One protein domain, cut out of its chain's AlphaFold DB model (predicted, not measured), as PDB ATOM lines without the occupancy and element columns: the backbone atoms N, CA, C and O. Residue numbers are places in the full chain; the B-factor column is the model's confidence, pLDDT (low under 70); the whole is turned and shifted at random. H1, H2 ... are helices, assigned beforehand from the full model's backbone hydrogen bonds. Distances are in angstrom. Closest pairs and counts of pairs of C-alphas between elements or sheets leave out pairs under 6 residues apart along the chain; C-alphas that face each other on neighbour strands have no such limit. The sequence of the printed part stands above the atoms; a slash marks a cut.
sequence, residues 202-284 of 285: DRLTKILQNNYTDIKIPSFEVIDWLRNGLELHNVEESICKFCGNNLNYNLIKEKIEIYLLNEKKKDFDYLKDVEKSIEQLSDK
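Overview. This is residues 202 to 284 of the 285 residues of the protein "AAA_13 domain-containing protein" of Staphylococcus aureus (UniProt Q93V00). Two helices, H2 and H3, fold back on each other as a helical hairpin with a long loop at its closed end, and a longer helix, H4, turns off the end of H3 at an open corner. The last part of H4 sticks out, residues 275 to 282 standing free together with residues 283 and 284, while the short H1 lies near the first half of H4. The printed part has 83 residues with four named helices, in the order H1, H2, H3, H4 along the chain, and no named strand; the class is all helix. The whole is loose, with a radius of gyration of the C-alphas of 16.4 A, and flat, spanning 45 by 35 by 16 A.

Arrangement. H1, residues 202 to 209, and H4, residues 263 to 282, are close but not clearly touching, with the closest C-alphas, those of Ile 207 and Asp 267, 6.5 A apart. They run opposite ways at a steep tilt of 63 degrees. H1 is apart from H2, residues 220 to 231, and from H3, residues 249 to 261. H2 and H3 touch and form a helical hairpin; their closest C-alphas, those of Ile 223 and Ile 256, are 6.8 A apart. They run opposite ways at a tilt of 37 degrees, only just steep. H2 and H4 are close but not clearly touching and about perpendicular at 75 degrees; their closest C-alphas, those of Phe 220 and Asp 269, are 7.6 A apart. H3 and H4 are also close but not clearly touching, with the closest C-alphas, those of Tyr 259 and Lys 265, 6.7 A apart. They run the same way at a steep tilt of 69 degrees, only just short of about perpendicular. In H1, H2, H3 and H4 every O i to N i+4 pair is within hydrogen-bond range.

Along the chain. H1 begins at C-alpha 202, at (149.180, 174.646, 134.228), and is 10.5 A long from first to last C-alpha. H2 measures 16.7 A and H3 18.3 A; H3 begins at C-alpha 249, at (130.837, 204.409, 118.207). H4, the longest helix with 20 residues, measures 29.0 A and ends at C-alpha 282, at (138.815, 163.733, 116.280).

Size, cuts and confidence. The two C-alphas farthest apart, those of Ser 238 and Lys 284, are 48.1 A from each other. The printed part has no cut. The link from H1 to H2 is short with 10 residues, that from H2 to H3 is long with 17, and that from H3 to H4 is tight with 1. The mean pLDDT of the printed part is 81.4; residue 214 and residues 281 to 284 are under 70.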
ATOM      1  N   ASP A 202     149.157 173.737 133.086       80.38
ATOM      2  CA  ASP A 202     149.180 174.646 134.228       80.38
ATOM      3  C   ASP A 202     148.204 175.808 134.022       80.38
ATOM      4  O   ASP A 202     147.487 176.185 134.952       80.38
ATOM      5  N   ARG A 203     148.114 176.361 132.807       83.38
ATOM      6  CA  ARG A 203     147.112 177.380 132.463       83.38
ATOM      7  C   ARG A 203     145.690 176.831 132.541       83.38
ATOM      8  O   ARG A 203     144.845 177.476 133.154       83.38
ATOM      9  N   LEU A 204     145.425 175.650 131.983       82.50
ATOM     10  CA  LEU A 204     144.107 175.003 132.077       82.50
ATOM     11  C   LEU A 204     143.707 174.757 133.536       82.50
ATOM     12  O   LEU A 204     142.586 175.063 133.936       82.50
ATOM     13  N   THR A 205     144.646 174.274 134.350       82.94
ATOM     14  CA  THR A 205     144.426 174.040 135.781       82.94
ATOM     15  C   THR A 205     144.108 175.343 136.513       82.94
ATOM     16  O   THR A 205     143.158 175.386 137.292       82.94
ATOM     17  N   LYS A 206     144.841 176.428 136.220       86.06
ATOM     18  CA  LYS A 206     144.568 177.757 136.787       86.06
ATOM     19  C   LYS A 206     143.181 178.273 136.415       86.06
ATOM     20  O   LYS A 206     142.495 178.783 137.290       86.06
ATOM     21  N   ILE A 207     142.759 178.108 135.159       87.94
ATOM     22  CA  ILE A 207     141.430 178.527 134.683       87.94
ATOM     23  C   ILE A 207     140.321 177.782 135.436       87.94
ATOM     24  O   ILE A 207     139.399 178.408 135.950       87.94
ATOM     25  N   LEU A 208     140.431 176.454 135.555       83.12
ATOM     26  CA  LEU A 208     139.433 175.626 136.247       83.12
ATOM     27  C   LEU A 208     139.348 175.911 137.754       83.12
ATOM     28  O   LEU A 208     138.310 175.672 138.365       83.12
ATOM     29  N   GLN A 209     140.434 176.400 138.355       86.06
ATOM     30  CA  GLN A 209     140.499 176.763 139.773       86.06
ATOM     31  C   GLN A 209     140.117 178.225 140.043       86.06
ATOM     32  O   GLN A 209     139.996 178.612 141.209       86.06
ATOM     33  N   ASN A 210     139.952 179.048 139.004       84.12
ATOM     34  CA  ASN A 210     139.707 180.472 139.172       84.12
ATOM     35  C   ASN A 210     138.238 180.759 139.518       84.12
ATOM     36  O   ASN A 210     137.315 180.177 138.950       84.12
ATOM     37  N   ASN A 211     138.018 181.714 140.421       80.38
ATOM     38  CA  ASN A 211     136.686 182.200 140.768       80.38
ATOM     39  C   ASN A 211     136.453 183.548 140.089       80.38
ATOM     40  O   ASN A 211     136.924 184.585 140.554       80.38
ATOM     41  N   TYR A 212     135.713 183.537 138.984       80.69
ATOM     42  CA  TYR A 212     135.382 184.761 138.266       80.69
ATOM     43  C   TYR A 212     134.295 185.558 138.988       80.69
ATOM     44  O   TYR A 212     133.325 185.003 139.503       80.69
ATOM     45  N   THR A 213     134.422 186.883 138.967       75.19
ATOM     46  CA  THR A 213     133.367 187.788 139.434       75.19
ATOM     47  C   THR A 213     132.110 187.646 138.568       75.19
ATOM     48  O   THR A 213     132.192 187.373 137.365       75.19
ATOM     49  N   ASP A 214     130.929 187.834 139.169       65.69
ATOM     50  CA  ASP A 214     129.622 187.620 138.522       65.69
ATOM     51  C   ASP A 214     129.222 188.775 137.580       65.69
ATOM     52  O   ASP A 214     128.121 189.328 137.602       65.69
ATOM     53  N   ILE A 215     130.173 189.202 136.753       70.69
ATOM     54  CA  ILE A 215     129.950 190.189 135.708       70.69
ATOM     55  C   ILE A 215     129.242 189.476 134.553       70.69
ATOM     56  O   ILE A 215     129.740 188.486 134.002       70.69
ATOM     57  N   LYS A 216     128.073 189.996 134.161       75.44
ATOM     58  CA  LYS A 216     127.340 189.558 132.967       75.44
ATOM     59  C   LYS A 216     128.074 190.025 131.712       75.44
ATOM     60  O   LYS A 216     127.835 191.121 131.210       75.44
ATOM     61  N   ILE A 217     128.990 189.193 131.233       76.75
ATOM     62  CA  ILE A 217     129.678 189.378 129.954       76.75
ATOM     63  C   ILE A 217     128.836 188.686 128.870       76.75
ATOM     64  O   ILE A 217     128.427 187.541 129.084       76.75
ATOM     65  N   PRO A 218     128.541 189.350 127.737       81.06
ATOM     66  CA  PRO A 218     127.887 188.705 126.600       81.06
ATOM     67  C   PRO A 218     128.694 187.509 126.070       81.06
ATOM     68  O   PRO A 218     129.892 187.395 126.336       81.06
ATOM     69  N   SER A 219     128.052 186.615 125.312       78.38
ATOM     70  CA  SER A 219     128.757 185.465 124.735       78.38
ATOM     71  C   SER A 219     129.844 185.908 123.749       78.38
ATOM     72  O   SER A 219     129.840 187.041 123.255       78.38
ATOM     73  N   PHE A 220     130.783 185.006 123.458       75.94
ATOM     74  CA  PHE A 220     131.841 185.269 122.486       75.94
ATOM     75  C   PHE A 220     131.274 185.681 121.127       75.94
ATOM     76  O   PHE A 220     131.712 186.681 120.573       75.94
ATOM     77  N   GLU A 221     130.246 184.980 120.650       80.94
ATOM     78  CA  GLU A 221     129.597 185.250 119.367       80.94
ATOM     79  C   GLU A 221     129.000 186.658 119.330       80.94
ATOM     80  O   GLU A 221     129.095 187.347 118.320       80.94
ATOM     81  N   VAL A 222     128.423 187.115 120.446       84.81
ATOM     82  CA  VAL A 222     127.856 188.465 120.549       84.81
ATOM     83  C   VAL A 222     128.958 189.523 120.520       84.81
ATOM     84  O   VAL A 222     128.802 190.545 119.856       84.81
ATOM     85  N   ILE A 223     130.074 189.302 121.218       84.12
ATOM     86  CA  ILE A 223     131.199 190.248 121.237       84.12
ATOM     87  C   ILE A 223     131.892 190.301 119.874       84.12
ATOM     88  O   ILE A 223     132.222 191.391 119.409       84.12
ATOM     89  N   ASP A 224     132.082 189.153 119.227       83.06
ATOM     90  CA  ASP A 224     132.675 189.065 117.895       83.06
ATOM     91  C   ASP A 224     131.772 189.726 116.846       83.06
ATOM     92  O   ASP A 224     132.225 190.560 116.066       83.06
ATOM     93  N   TRP A 225     130.460 189.478 116.910       87.38
ATOM     94  CA  TRP A 225     129.479 190.167 116.073       87.38
ATOM     95  C   TRP A 225     129.494 191.685 116.282       87.38
ATOM     96  O   TRP A 225     129.477 192.435 115.308       87.38
ATOM     97  N   LEU A 226     129.573 192.155 117.533       86.81
ATOM     98  CA  LEU A 226     129.684 193.584 117.836       86.81
ATOM     99  C   LEU A 226     130.982 194.184 117.289       86.81
ATOM    100  O   LEU A 226     130.949 195.293 116.762       86.81
ATOM    101  N   ARG A 227     132.108 193.469 117.391       85.69
ATOM    102  CA  ARG A 227     133.401 193.907 116.854       85.69
ATOM    103  C   ARG A 227     133.351 194.022 115.332       85.69
ATOM    104  O   ARG A 227     133.596 195.102 114.806       85.69
ATOM    105  N   ASN A 228     132.962 192.946 114.654       87.94
ATOM    106  CA  ASN A 228     132.851 192.900 113.196       87.94
ATOM    107  C   ASN A 228     131.827 193.928 112.693       87.94
ATOM    108  O   ASN A 228     132.034 194.595 111.684       87.94
ATOM    109  N   GLY A 229     130.726 194.107 113.425       86.69
ATOM    110  CA  GLY A 229     129.727 195.125 113.131       86.69
ATOM    111  C   GLY A 229     130.271 196.546 113.278       86.69
ATOM    112  O   GLY A 229     129.958 197.398 112.449       86.69
ATOM    113  N   LEU A 230     131.099 196.813 114.291       86.25
ATOM    114  CA  LEU A 230     131.708 198.124 114.518       86.25
ATOM    115  C   LEU A 230     132.721 198.489 113.421       86.25
ATOM    116  O   LEU A 230     132.757 199.647 113.023       86.25
ATOM    117  N   GLU A 231     133.468 197.522 112.875       86.50
ATOM    118  CA  GLU A 231     134.398 197.740 111.747       86.50
ATOM    119  C   GLU A 231     133.710 198.277 110.484       86.50
ATOM    120  O   GLU A 231     134.329 198.966 109.675       86.50
ATOM    121  N   LEU A 232     132.416 198.001 110.317       86.50
ATOM    122  CA  LEU A 232     131.634 198.516 109.193       86.50
ATOM    123  C   LEU A 232     131.164 199.964 109.394       86.50
ATOM    124  O   LEU A 232     130.532 200.523 108.491       86.50
ATOM    125  N   HIS A 233     131.439 200.568 110.550       86.62
ATOM    126  CA  HIS A 233     131.067 201.939 110.880       86.62
ATOM    127  C   HIS A 233     132.294 202.845 110.977       86.62
ATOM    128  O   HIS A 233     133.363 202.433 111.417       86.62
ATOM    129  N   ASN A 234     132.121 204.111 110.605       83.25
ATOM    130  CA  ASN A 234     133.135 205.139 110.833       83.25
ATOM    131  C   ASN A 234     132.908 205.825 112.188       83.25
ATOM    132  O   ASN A 234     131.781 205.897 112.671       83.25
ATOM    133  N   VAL A 235     133.966 206.392 112.776       77.81
ATOM    134  CA  VAL A 235     133.917 207.059 114.096       77.81
ATOM    135  C   VAL A 235     132.899 208.211 114.142       77.81
ATOM    136  O   VAL A 235     132.326 208.493 115.191       77.81
ATOM    137  N   GLU A 236     132.660 208.862 113.002       76.56
ATOM    138  CA  GLU A 236     131.752 210.006 112.854       76.56
ATOM    139  C   GLU A 236     130.286 209.599 112.606       76.56
ATOM    140  O   GLU A 236     129.400 210.453 112.574       76.56
ATOM    141  N   GLU A 237     130.001 208.304 112.426       78.56
ATOM    142  CA  GLU A 237     128.647 207.825 112.151       78.56
ATOM    143  C   GLU A 237     127.795 207.791 113.424       78.56
ATOM    144  O   GLU A 237     128.110 207.116 114.403       78.56
ATOM    145  N   SER A 238     126.662 208.493 113.380       80.38
ATOM    146  CA  SER A 238     125.690 208.576 114.474       80.38
ATOM    147  C   SER A 238     124.503 207.626 114.309       80.38
ATOM    148  O   SER A 238     123.599 207.626 115.139       80.38
ATOM    149  N   ILE A 239     124.471 206.820 113.244       84.00
ATOM    150  CA  ILE A 239     123.369 205.901 112.936       84.00
ATOM    151  C   ILE A 239     123.935 204.520 112.609       84.00
ATOM    152  O   ILE A 239     124.831 204.381 111.781       84.00
ATOM    153  N   CYS A 240     123.388 203.489 113.247       83.62
ATOM    154  CA  CYS A 240     123.765 202.102 113.021       83.62
ATOM    155  C   CYS A 240     123.235 201.603 111.670       83.62
ATOM    156  O   CYS A 240     122.027 201.613 111.428       83.62
ATOM    157  N   LYS A 241     124.120 201.072 110.823       84.25
ATOM    158  CA  LYS A 241     123.812 200.525 109.491       84.25
ATOM    159  C   LYS A 241     122.949 199.263 109.521       84.25
ATOM    160  O   LYS A 241     122.345 198.923 108.511       84.25
ATOM    161  N   PHE A 242     122.874 198.576 110.662       85.62
ATOM    162  CA  PHE A 242     122.097 197.343 110.799       85.62
ATOM    163  C   PHE A 242     120.663 197.576 111.270       85.62
ATOM    164  O   PHE A 242     119.748 196.921 110.784       85.62
ATOM    165  N   CYS A 243     120.457 198.481 112.233       85.06
ATOM    166  CA  CYS A 243     119.147 198.679 112.866       85.06
ATOM    167  C   CYS A 243     118.578 200.096 112.725       85.06
ATOM    168  O   CYS A 243     117.461 200.334 113.172       85.06
ATOM    169  N   GLY A 244     119.323 201.040 112.138       81.19
ATOM    170  CA  GLY A 244     118.871 202.418 111.912       81.19
ATOM    171  C   GLY A 244     118.754 203.286 113.170       81.19
ATOM    172  O   GLY A 244     118.327 204.433 113.077       81.19
ATOM    173  N   ASN A 245     119.129 202.770 114.343       85.94
ATOM    174  CA  ASN A 245     119.116 203.517 115.604       85.94
ATOM    175  C   ASN A 245     120.366 204.386 115.777       85.94
ATOM    176  O   ASN A 245     121.378 204.175 115.110       85.94
ATOM    177  N   ASN A 246     120.312 205.319 116.732       85.25
ATOM    178  CA  ASN A 246     121.460 206.143 117.105       85.25
ATOM    179  C   ASN A 246     122.632 205.267 117.596       85.25
ATOM    180  O   ASN A 246     122.455 204.414 118.470       85.25
ATOM    181  N   LEU A 247     123.814 205.485 117.023       85.06
ATOM    182  CA  LEU A 247     125.049 204.770 117.312       85.06
ATOM    183  C   LEU A 247     126.031 205.696 118.031       85.06
ATOM    184  O   LEU A 247     126.389 206.754 117.525       85.06
ATOM    185  N   ASN A 248     126.532 205.256 119.184       87.12
ATOM    186  CA  ASN A 248     127.687 205.877 119.823       87.12
ATOM    187  C   ASN A 248     128.903 204.962 119.648       87.12
ATOM    188  O   ASN A 248     129.106 204.033 120.435       87.12
ATOM    189  N   TYR A 249     129.683 205.222 118.595       86.94
ATOM    190  CA  TYR A 249     130.837 204.409 118.207       86.94
ATOM    191  C   TYR A 249     131.837 204.236 119.359       86.94
ATOM    192  O   TYR A 249     132.197 203.113 119.709       86.94
ATOM    193  N   ASN A 250     132.238 205.342 119.997       85.25
ATOM    194  CA  ASN A 250     133.256 205.328 121.050       85.25
ATOM    195  C   ASN A 250     132.793 204.546 122.283       85.25
ATOM    196  O   ASN A 250     133.539 203.719 122.797       85.25
ATOM    197  N   LEU A 251     131.541 204.726 122.707       86.75
ATOM    198  CA  LEU A 251     131.004 204.021 123.872       86.75
ATOM    199  C   LEU A 251     130.883 202.507 123.640       86.75
ATOM    200  O   LEU A 251     131.095 201.714 124.558       86.75
ATOM    201  N   ILE A 252     130.531 202.088 122.422       85.06
ATOM    202  CA  ILE A 252     130.473 200.665 122.066       85.06
ATOM    203  C   ILE A 252     131.886 200.085 121.999       85.06
ATOM    204  O   ILE A 252     132.121 199.016 122.560       85.06
ATOM    205  N   LYS A 253     132.832 200.810 121.391       87.12
ATOM    206  CA  LYS A 253     134.242 200.418 121.335       87.12
ATOM    207  C   LYS A 253     134.830 200.211 122.731       87.12
ATOM    208  O   LYS A 253     135.371 199.145 123.002       87.12
ATOM    209  N   GLU A 254     134.649 201.177 123.631       87.06
ATOM    210  CA  GLU A 254     135.123 201.093 125.018       87.06
ATOM    211  C   GLU A 254     134.527 199.886 125.750       87.06
ATOM    212  O   GLU A 254     135.241 199.147 126.424       87.06
ATOM    213  N   LYS A 255     133.224 199.627 125.586       84.88
ATOM    214  CA  LYS A 255     132.585 198.450 126.195       84.88
ATOM    215  C   LYS A 255     133.141 197.138 125.653       84.88
ATOM    216  O   LYS A 255     133.379 196.221 126.437       84.88
ATOM    217  N   ILE A 256     133.364 197.046 124.342       84.50
ATOM    218  CA  ILE A 256     133.991 195.875 123.721       84.50
ATOM    219  C   ILE A 256     135.400 195.680 124.294       84.50
ATOM    220  O   ILE A 256     135.727 194.575 124.717       84.50
ATOM    221  N   GLU A 257     136.210 196.735 124.387       84.06
ATOM    222  CA  GLU A 257     137.558 196.669 124.965       84.06
ATOM    223  C   GLU A 257     137.542 196.218 126.435       84.06
ATOM    224  O   GLU A 257     138.314 195.336 126.809       84.06
ATOM    225  N   ILE A 258     136.610 196.726 127.249       83.56
ATOM    226  CA  ILE A 258     136.417 196.282 128.640       83.56
ATOM    227  C   ILE A 258     136.100 194.781 128.701       83.56
ATOM    228  O   ILE A 258     136.661 194.067 129.536       83.56
ATOM    229  N   TYR A 259     135.229 194.279 127.820       83.56
ATOM    230  CA  TYR A 259     134.905 192.852 127.781       83.56
ATOM    231  C   TYR A 259     136.096 191.997 127.348       83.56
ATOM    232  O   TYR A 259     136.305 190.932 127.919       83.56
ATOM    233  N   LEU A 260     136.900 192.461 126.392       77.94
ATOM    234  CA  LEU A 260     138.082 191.743 125.905       77.94
ATOM    235  C   LEU A 260     139.236 191.736 126.906       77.94
ATOM    236  O   LEU A 260     140.018 190.789 126.952       77.94
ATOM    237  N   LEU A 261     139.359 192.790 127.711       80.69
ATOM    238  CA  LEU A 261     140.373 192.867 128.755       80.69
ATOM    239  C   LEU A 261     140.017 192.024 129.984       80.69
ATOM    240  O   LEU A 261     140.929 191.678 130.741       80.69
ATOM    241  N   ASN A 262     138.744 191.655 130.144       83.50
ATOM    242  CA  ASN A 262     138.258 190.847 131.252       83.50
ATOM    243  C   ASN A 262     138.867 189.432 131.248       83.50
ATOM    244  O   ASN A 262     138.839 188.725 130.240       83.50
ATOM    245  N   GLU A 263     139.375 189.000 132.403       80.62
ATOM    246  CA  GLU A 263     140.026 187.694 132.568       80.62
ATOM    247  C   GLU A 263     139.100 186.521 132.225       80.62
ATOM    248  O   GLU A 263     139.508 185.618 131.500       80.62
ATOM    249  N   LYS A 264     137.820 186.586 132.618       83.31
ATOM    250  CA  LYS A 264     136.815 185.560 132.292       83.31
ATOM    251  C   LYS A 264     136.665 185.372 130.787       83.31
ATOM    252  O   LYS A 264     136.501 184.253 130.313       83.31
ATOM    253  N   LYS A 265     136.718 186.470 130.026       81.25
ATOM    254  CA  LYS A 265     136.603 186.431 128.566       81.25
ATOM    255  C   LYS A 265     137.853 185.830 127.928       81.25
ATOM    256  O   LYS A 265     137.712 184.957 127.077       81.25
ATOM    257  N   LYS A 266     139.041 186.259 128.368       83.44
ATOM    258  CA  LYS A 266     140.333 185.750 127.877       83.44
ATOM    259  C   LYS A 266     140.498 184.253 128.119       83.44
ATOM    260  O   LYS A 266     140.987 183.540 127.246       83.44
ATOM    261  N   ASP A 267     140.079 183.784 129.289       86.75
ATOM    262  CA  ASP A 267     140.149 182.368 129.637       86.75
ATOM    263  C   ASP A 267     139.110 181.549 128.866       86.75
ATOM    264  O   ASP A 267     139.431 180.471 128.369       86.75
ATOM    265  N   PHE A 268     137.901 182.085 128.664       83.62
ATOM    266  CA  PHE A 268     136.897 181.462 127.799       83.62
ATOM    267  C   PHE A 268     137.375 181.333 126.344       83.62
ATOM    268  O   PHE A 268     137.197 180.278 125.744       83.62
ATOM    269  N   ASP A 269     137.996 182.377 125.781       81.25
ATOM    270  CA  ASP A 269     138.549 182.332 124.418       81.25
ATOM    271  C   ASP A 269     139.623 181.257 124.284       81.25
ATOM    272  O   ASP A 269     139.581 180.450 123.359       81.25
ATOM    273  N   TYR A 270     140.525 181.182 125.264       84.00
ATOM    274  CA  TYR A 270     141.541 180.139 125.299       84.00
ATOM    275  C   TYR A 270     140.930 178.731 125.334       84.00
ATOM    276  O   TYR A 270     141.368 177.859 124.587       84.00
ATOM    277  N   LEU A 271     139.898 178.503 126.154       85.38
ATOM    278  CA  LEU A 271     139.203 177.213 126.188       85.38
ATOM    279  C   LEU A 271     138.509 176.887 124.858       85.38
ATOM    280  O   LEU A 271     138.522 175.731 124.441       85.38
ATOM    281  N   LYS A 272     137.939 177.887 124.174       84.25
ATOM    282  CA  LYS A 272     137.275 177.696 122.877       84.25
ATOM    283  C   LYS A 272     138.264 177.329 121.769       84.25
ATOM    284  O   LYS A 272     137.933 176.526 120.896       84.25
ATOM    285  N   ASP A 273     139.469 177.886 121.809       81.25
ATOM    286  CA  ASP A 273     140.542 177.513 120.886       81.25
ATOM    287  C   ASP A 273     141.029 176.078 121.146       81.25
ATOM    288  O   ASP A 273     141.184 175.307 120.201       81.25
ATOM    289  N   VAL A 274     141.173 175.681 122.418       81.25
ATOM    290  CA  VAL A 274     141.515 174.297 122.798       81.25
ATOM    291  C   VAL A 274     140.444 173.304 122.332       81.25
ATOM    292  O   VAL A 274     140.783 172.259 121.780       81.25
ATOM    293  N   GLU A 275     139.159 173.627 122.504       82.88
ATOM    294  CA  GLU A 275     138.041 172.798 122.032       82.88
ATOM    295  C   GLU A 275     138.115 172.567 120.514       82.88
ATOM    296  O   GLU A 275     138.100 171.420 120.067       82.88
ATOM    297  N   LYS A 276     138.310 173.632 119.724       79.81
ATOM    298  CA  LYS A 276     138.472 173.534 118.262       79.81
ATOM    299  C   LYS A 276     139.666 172.667 117.860       79.81
ATOM    300  O   LYS A 276     139.556 171.891 116.909       79.81
ATOM    301  N   SER A 277     140.804 172.790 118.547       73.69
ATOM    302  CA  SER A 277     141.982 171.955 118.270       73.69
ATOM    303  C   SER A 277     141.705 170.469 118.537       73.69
ATOM    304  O   SER A 277     142.160 169.615 117.776       73.69
ATOM    305  N   ILE A 278     140.930 170.142 119.579       75.12
ATOM    306  CA  ILE A 278     140.535 168.760 119.899       75.12
ATOM    307  C   ILE A 278     139.558 168.203 118.853       75.12
ATOM    308  O   ILE A 278     139.757 167.082 118.381       75.12
ATOM    309  N   GLU A 279     138.548 168.972 118.442       77.81
ATOM    310  CA  GLU A 279     137.590 168.560 117.401       77.81
ATOM    311  C   GLU A 279     138.300 168.228 116.077       77.81
ATOM    312  O   GLU A 279     138.087 167.164 115.498       77.81
ATOM    313  N   GLN A 280     139.248 169.070 115.651       71.56
ATOM    314  CA  GLN A 280     140.037 168.837 114.433       71.56
ATOM    315  C   GLN A 280     140.903 167.569 114.475       71.56
ATOM    316  O   GLN A 280     141.274 167.049 113.418       71.56
ATOM    317  N   LEU A 281     141.288 167.104 115.668       65.81
ATOM    318  CA  LEU A 281     142.010 165.843 115.843       65.81
ATOM    319  C   LEU A 281     141.059 164.644 115.777       65.81
ATOM    320  O   LEU A 281     141.429 163.626 115.199       65.81
ATOM    321  N   SER A 282     139.847 164.776 116.326       62.03
ATOM    322  CA  SER A 282     138.815 163.733 116.280       62.03
ATOM    323  C   SER A 282     138.314 163.471 114.859       62.03
ATOM    324  O   SER A 282     138.110 162.320 114.502       62.03
ATOM    325  N   ASP A 283     138.160 164.510 114.036       59.97
ATOM    326  CA  ASP A 283     137.679 164.374 112.651       59.97
ATOM    327  C   ASP A 283     138.718 163.763 111.687       59.97
ATOM    328  O   ASP A 283     138.400 163.433 110.544       59.97
ATOM    329  N   LYS A 284     139.981 163.643 112.116       54.25
ATOM    330  CA  LYS A 284     141.090 163.076 111.325       54.25
ATOM    331  C   LYS A 284     141.441 161.630 111.696       54.25
ATOM    332  O   LYS A 284     142.356 161.077 111.081       54.25
TER     333      LYS A 284